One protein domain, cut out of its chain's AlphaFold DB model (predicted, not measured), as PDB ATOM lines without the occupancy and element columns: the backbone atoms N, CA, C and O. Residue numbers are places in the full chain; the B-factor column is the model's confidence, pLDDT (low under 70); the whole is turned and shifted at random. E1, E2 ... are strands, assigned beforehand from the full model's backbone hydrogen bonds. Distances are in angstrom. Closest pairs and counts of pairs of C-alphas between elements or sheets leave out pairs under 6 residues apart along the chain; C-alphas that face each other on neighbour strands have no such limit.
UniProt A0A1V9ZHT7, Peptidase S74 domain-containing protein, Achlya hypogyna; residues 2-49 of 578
ATOM      1  N   ALA A   2       4.707  -6.674  78.202       32.62
ATOM      2  CA  ALA A   2       3.965  -7.682  77.445       32.62
ATOM      3  C   ALA A   2       3.851  -8.969  78.273       32.62
ATOM      4  O   ALA A   2       4.835  -9.679  78.454       32.62
ATOM      5  N   LEU A   3       2.658  -9.243  78.801       43.38
ATOM      6  CA  LEU A   3       2.310 -10.541  79.373       43.38
ATOM      7  C   LEU A   3       2.264 -11.558  78.225       43.38
ATOM      8  O   LEU A   3       1.368 -11.492  77.383       43.38
ATOM      9  N   GLN A   4       3.235 -12.472  78.156       53.69
ATOM     10  CA  GLN A   4       3.113 -13.659  77.309       53.69
ATOM     11  C   GLN A   4       1.880 -14.442  77.779       53.69
ATOM     12  O   GLN A   4       1.790 -14.843  78.937       53.69
ATOM     13  N   ALA A   5       0.887 -14.571  76.902       59.59
ATOM     14  CA  ALA A   5      -0.435 -15.069  77.248       59.59
ATOM     15  C   ALA A   5      -0.415 -16.587  77.485       59.59
ATOM     16  O   ALA A   5      -0.491 -17.371  76.539       59.59
ATOM     17  N   SER A   6      -0.358 -17.012  78.748       75.94
ATOM     18  CA  SER A   6      -0.815 -18.350  79.126       75.94
ATOM     19  C   SER A   6      -2.298 -18.479  78.767       75.94
ATOM     20  O   SER A   6      -3.080 -17.565  79.033       75.94
ATOM     21  N   SER A   7      -2.706 -19.592  78.154       80.38
ATOM     22  CA  SER A   7      -4.107 -19.807  77.769       80.38
ATOM     23  C   SER A   7      -4.592 -21.186  78.200       80.38
ATOM     24  O   SER A   7      -3.859 -22.169  78.103       80.38
ATOM     25  N   VAL A   8      -5.830 -21.257  78.689       80.44
ATOM     26  CA  VAL A   8      -6.525 -22.513  78.989       80.44
ATOM     27  C   VAL A   8      -7.776 -22.558  78.124       80.44
ATOM     28  O   VAL A   8      -8.644 -21.693  78.227       80.44
ATOM     29  N   ARG A   9      -7.861 -23.556  77.247       80.12
ATOM     30  CA  ARG A   9      -8.987 -23.763  76.335       80.12
ATOM     31  C   ARG A   9      -9.701 -25.058  76.704       80.12
ATOM     32  O   ARG A   9      -9.094 -26.124  76.696       80.12
ATOM     33  N   VAL A  10     -10.999 -24.966  76.985       81.81
ATOM     34  CA  VAL A  10     -11.871 -26.128  77.205       81.81
ATOM     35  C   VAL A  10     -12.791 -26.271  75.993       81.81
ATOM     36  O   VAL A  10     -13.591 -25.380  75.711       81.81
ATOM     37  N   GLN A  11     -12.655 -27.361  75.234       83.50
ATOM     38  CA  GLN A  11     -13.495 -27.667  74.070       83.50
ATOM     39  C   GLN A  11     -14.158 -29.032  74.231       83.50
ATOM     40  O   GLN A  11     -13.511 -30.067  74.084       83.50
ATOM     41  N   SER A  12     -15.474 -29.027  74.469       85.44
ATOM     42  CA  SER A  12     -16.276 -30.232  74.705       85.44
ATOM     43  C   SER A  12     -15.671 -31.108  75.813       85.44
ATOM     44  O   SER A  12     -15.817 -30.777  76.984       85.44
ATOM     45  N   LYS A  13     -14.971 -32.191  75.452       86.00
ATOM     46  CA  LYS A  13     -14.339 -33.144  76.377       86.00
ATOM     47  C   LYS A  13     -12.829 -32.932  76.563       86.00
ATOM     48  O   LYS A  13     -12.215 -33.691  77.303       86.00
ATOM     49  N   ASN A  14     -12.234 -31.931  75.911       77.44
ATOM     50  CA  ASN A  14     -10.791 -31.688  75.938       77.44
ATOM     51  C   ASN A  14     -10.454 -30.412  76.714       77.44
ATOM     52  O   ASN A  14     -11.067 -29.365  76.495       77.44
ATOM     53  N   VAL A  15      -9.429 -30.495  77.560       82.00
ATOM     54  CA  VAL A  15      -8.788 -29.343  78.205       82.00
ATOM     55  C   VAL A  15      -7.374 -29.220  77.645       82.00
ATOM     56  O   VAL A  15      -6.621 -30.192  77.640       82.00
ATOM     57  N   THR A  16      -7.009 -28.037  77.162       80.62
ATOM     58  CA  THR A  16      -5.656 -27.731  76.681       80.62
ATOM     59  C   THR A  16      -5.145 -26.494  77.400       80.62
ATOM     60  O   THR A  16      -5.785 -25.446  77.352       80.62
ATOM     61  N   ALA A  17      -3.993 -26.613  78.056       83.19
ATOM     62  CA  ALA A  17      -3.292 -25.499  78.679       83.19
ATOM     63  C   ALA A  17      -1.995 -25.217  77.910       83.19
ATOM     64  O   ALA A  17      -1.273 -26.140  77.540       83.19
ATOM     65  N   THR A  18      -1.705 -23.945  77.651       82.50
ATOM     66  CA  THR A  18      -0.436 -23.477  77.078       82.50
ATOM     67  C   THR A  18       0.206 -22.521  78.067       82.50
ATOM     68  O   THR A  18      -0.396 -21.507  78.422       82.50
ATOM     69  N   VAL A  19       1.410 -22.863  78.512       81.88
ATOM     70  CA  VAL A  19       2.196 -22.131  79.512       81.88
ATOM     71  C   VAL A  19       3.648 -22.049  79.046       81.88
ATOM     72  O   VAL A  19       4.117 -22.940  78.341       81.88
ATOM     73  N   ALA A  20       4.351 -20.978  79.415       77.00
ATOM     74  CA  ALA A  20       5.736 -20.758  78.994       77.00
ATOM     75  C   ALA A  20       6.765 -21.518  79.852       77.00
ATOM     76  O   ALA A  20       7.834 -21.856  79.355       77.00
ATOM     77  N   THR A  21       6.461 -21.765  81.131       77.38
ATOM     78  CA  THR A  21       7.449 -22.231  82.120       77.38
ATOM     79  C   THR A  21       7.056 -23.535  82.804       77.38
ATOM     80  O   THR A  21       7.769 -24.518  82.667       77.38
ATOM     81  N   SER A  22       5.938 -23.591  83.526       78.44
ATOM     82  CA  SER A  22       5.466 -24.816  84.180       78.44
ATOM     83  C   SER A  22       3.942 -24.889  84.184       78.44
ATOM     84  O   SER A  22       3.247 -23.871  84.233       78.44
ATOM     85  N   PHE A  23       3.418 -26.110  84.094       82.81
ATOM     86  CA  PHE A  23       2.016 -26.435  84.326       82.81
ATOM     87  C   PHE A  23       1.910 -27.255  85.607       82.81
ATOM     88  O   PHE A  23       2.549 -28.300  85.727       82.81
ATOM     89  N   GLU A  24       1.102 -26.798  86.555       78.50
ATOM     90  CA  GLU A  24       1.023 -27.383  87.891       78.50
ATOM     91  C   GLU A  24      -0.419 -27.719  88.250       78.50
ATOM     92  O   GLU A  24      -1.334 -26.922  88.040       78.50
ATOM     93  N   VAL A  25      -0.618 -28.915  88.796       81.31
ATOM     94  CA  VAL A  25      -1.891 -29.368  89.354       81.31
ATOM     95  C   VAL A  25      -1.690 -29.552  90.846       81.31
ATOM     96  O   VAL A  25      -0.928 -30.423  91.272       81.31
ATOM     97  N   ALA A  26      -2.386 -28.738  91.631       77.38
ATOM     98  CA  ALA A  26      -2.308 -28.741  93.081       77.38
ATOM     99  C   ALA A  26      -3.678 -28.988  93.718       77.38
ATOM    100  O   ALA A  26      -4.706 -28.574  93.179       77.38
ATOM    101  N   HIS A  27      -3.681 -29.624  94.888       73.56
ATOM    102  CA  HIS A  27      -4.864 -29.680  95.744       73.56
ATOM    103  C   HIS A  27      -4.804 -28.532  96.754       73.56
ATOM    104  O   HIS A  27      -3.793 -28.353  97.433       73.56
ATOM    105  N   ALA A  28      -5.888 -27.762  96.862       69.62
ATOM    106  CA  ALA A  28      -6.022 -26.739  97.892       69.62
ATOM    107  C   ALA A  28      -6.349 -27.399  99.240       69.62
ATOM    108  O   ALA A  28      -7.301 -28.177  99.345       69.62
ATOM    109  N   LYS A  29      -5.559 -27.090 100.268       70.00
ATOM    110  CA  LYS A  29      -5.807 -27.496 101.654       70.00
ATOM    111  C   LYS A  29      -6.801 -26.527 102.302       70.00
ATOM    112  O   LYS A  29      -6.975 -25.393 101.863       70.00
ATOM    113  N   ALA A  30      -7.458 -26.978 103.371       71.62
ATOM    114  CA  ALA A  30      -8.462 -26.186 104.092       71.62
ATOM    115  C   ALA A  30      -7.899 -24.899 104.738       71.62
ATOM    116  O   ALA A  30      -8.665 -23.999 105.064       71.62
ATOM    117  N   ASP A  31      -6.577 -24.809 104.907       70.25
ATOM    118  CA  ASP A  31      -5.852 -23.646 105.433       70.25
ATOM    119  C   ASP A  31      -5.435 -22.634 104.344       70.25
ATOM    120  O   ASP A  31      -4.784 -21.634 104.646       70.25
ATOM    121  N   GLY A  32      -5.807 -22.876 103.081       65.62
ATOM    122  CA  GLY A  32      -5.472 -22.019 101.943       65.62
ATOM    123  C   GLY A  32      -4.101 -22.285 101.315       65.62
ATOM    124  O   GLY A  32      -3.784 -21.665 100.300       65.62
ATOM    125  N   SER A  33      -3.301 -23.206 101.861       65.81
ATOM    126  CA  SER A  33      -2.062 -23.664 101.224       65.81
ATOM    127  C   SER A  33      -2.356 -24.672 100.104       65.81
ATOM    128  O   SER A  33      -3.403 -25.321 100.085       65.81
ATOM    129  N   SER A  34      -1.450 -24.809  99.138       63.00
ATOM    130  CA  SER A  34      -1.599 -25.732  98.008       63.00
ATOM    131  C   SER A  34      -0.444 -26.720  97.968       63.00
ATOM    132  O   SER A  34       0.707 -26.306  98.057       63.00
ATOM    133  N   ASP A  35      -0.749 -28.007  97.803       66.19
ATOM    134  CA  ASP A  35       0.268 -29.035  97.554       66.19
ATOM    135  C   ASP A  35       0.292 -29.366  96.063       66.19
ATOM    136  O   ASP A  35      -0.706 -29.869  95.527       66.19
ATOM    137  N   VAL A  36       1.389 -29.056  95.375       67.75
ATOM    138  CA  VAL A  36       1.526 -29.339  93.942       67.75
ATOM    139  C   VAL A  36       1.670 -30.842  93.760       67.75
ATOM    140  O   VAL A  36       2.724 -31.408  93.982       67.75
ATOM    141  N   THR A  37       0.617 -31.522  93.318       72.06
ATOM    142  CA  THR A  37       0.624 -32.981  93.114       72.06
ATOM    143  C   THR A  37       1.273 -33.417  91.802       72.06
ATOM    144  O   THR A  37       1.825 -34.514  91.732       72.06
ATOM    145  N   PHE A  38       1.254 -32.558  90.783       80.88
ATOM    146  CA  PHE A  38       1.841 -32.809  89.468       80.88
ATOM    147  C   PHE A  38       2.391 -31.504  88.892       80.88
ATOM    148  O   PHE A  38       1.702 -30.486  88.903       80.88
ATOM    149  N   ARG A  39       3.607 -31.540  88.356       80.94
ATOM    150  CA  ARG A  39       4.286 -30.424  87.699       80.94
ATOM    151  C   ARG A  39       4.871 -30.903  86.379       80.94
ATOM    152  O   ARG A  39       5.732 -31.774  86.366       80.94
ATOM    153  N   ALA A  40       4.438 -30.308  85.277       82.69
ATOM    154  CA  ALA A  40       5.033 -30.492  83.962       82.69
ATOM    155  C   ALA A  40       5.826 -29.240  83.572       82.69
ATOM    156  O   ALA A  40       5.280 -28.141  83.486       82.69
ATOM    157  N   MET A  41       7.118 -29.424  83.350       80.56
ATOM    158  CA  MET A  41       8.060 -28.467  82.769       80.56
ATOM    159  C   MET A  41       8.293 -28.839  81.288       80.56
ATOM    160  O   MET A  41       7.874 -29.924  80.871       80.56
ATOM    161  N   PRO A  42       8.958 -27.996  80.476       74.25
ATOM    162  CA  PRO A  42       9.210 -28.280  79.061       74.25
ATOM    163  C   PRO A  42       9.931 -29.611  78.794       74.25
ATOM    164  O   PRO A  42       9.775 -30.188  77.723       74.25
ATOM    165  N   ASP A  43      10.705 -30.094  79.762       75.00
ATOM    166  CA  ASP A  43      11.630 -31.221  79.650       75.00
ATOM    167  C   ASP A  43      11.429 -32.303  80.728       75.00
ATOM    168  O   ASP A  43      12.040 -33.368  80.654       75.00
ATOM    169  N   MET A  44      10.587 -32.057  81.736       74.00
ATOM    170  CA  MET A  44      10.446 -32.944  82.888       74.00
ATOM    171  C   MET A  44       9.035 -32.908  83.460       74.00
ATOM    172  O   MET A  44       8.421 -31.855  83.607       74.00
ATOM    173  N   VAL A  45       8.543 -34.076  83.864       80.00
ATOM    174  CA  VAL A  45       7.321 -34.200  84.653       80.00
ATOM    175  C   VAL A  45       7.694 -34.711  86.037       80.00
ATOM    176  O   VAL A  45       8.290 -35.778  86.168       80.00
ATOM    177  N   ILE A  46       7.338 -33.949  87.063       73.56
ATOM    178  CA  ILE A  46       7.440 -34.338  88.467       73.56
ATOM    179  C   ILE A  46       6.026 -34.612  88.962       73.56
ATOM    180  O   ILE A  46       5.123 -33.804  88.764       73.56
ATOM    181  N   SER A  47       5.820 -35.743  89.619       75.56
ATOM    182  CA  SER A  47       4.553 -36.052  90.268       75.56
ATOM    183  C   SER A  47       4.831 -36.623  91.646       75.56
ATOM    184  O   SER A  47       5.627 -37.550  91.780       75.56
ATOM    185  N   HIS A  48       4.168 -36.060  92.650       67.00
ATOM    186  CA  HIS A  48       4.226 -36.513  94.044       67.00
ATOM    187  C   HIS A  48       3.266 -37.684  94.291       67.00
ATOM    188  O   HIS A  48       3.339 -38.370  95.304       67.00
ATOM    189  N   VAL A  49       2.362 -37.931  93.337       66.19
ATOM    190  CA  VAL A  49       1.474 -39.096  93.302       66.19
ATOM    191  C   VAL A  49       1.812 -39.985  92.102       66.19
ATOM    192  O   VAL A  49       2.203 -39.464  91.052       66.19
TER     193      VAL A  49
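Overview. This is residues 2 to 49 of the 578 residues of the protein "Peptidase S74 domain-containing protein" of Achlya hypogyna (UniProt A0A1V9ZHT7). A three-stranded meander sheet, E3 E4 E5, each strand antiparallel to the one before, meets at one end a separate antiparallel hairpin, E1 and E2, whose tip, residues 10 to 15, sticks out. The printed part has 48 residues with five named strands, E1 to E5 in chain order, and no named helix: all strand. It is loose, with a radius of gyration of the C-alphas of 12.9 A, spanning 31 by 27 by 25 A.

Arrangement. Inner strand E4, residues 34 to 40, forms hairpins with E3, residues 23 to 28, at 159 degrees, and E5, residues 45 to 47, at 148 degrees. N 25 and O 38, and N 39 and O 46, are within hydrogen-bond range at 2.8 A. E1, residues 7 to 11, and E2, residues 14 to 18, pair likewise through N 9 and O 16, 2.8 A. The closest C-alphas of E2 and E3, Ala 17 and Phe 23, are 7.8 A apart.

Along the chain. E4 measures 16.2 A, E3 15.8 A. E1 begins at C-alpha 7 (-4.107, -19.807, 77.769); E5 ends at C-alpha 47 (4.553, -36.052, 90.268).

Size, cuts and confidence. The printed part has no cut; its links are tight. Residues 2 to 5, 28, 32 to 36 and 48 to 49 have pLDDT under 70.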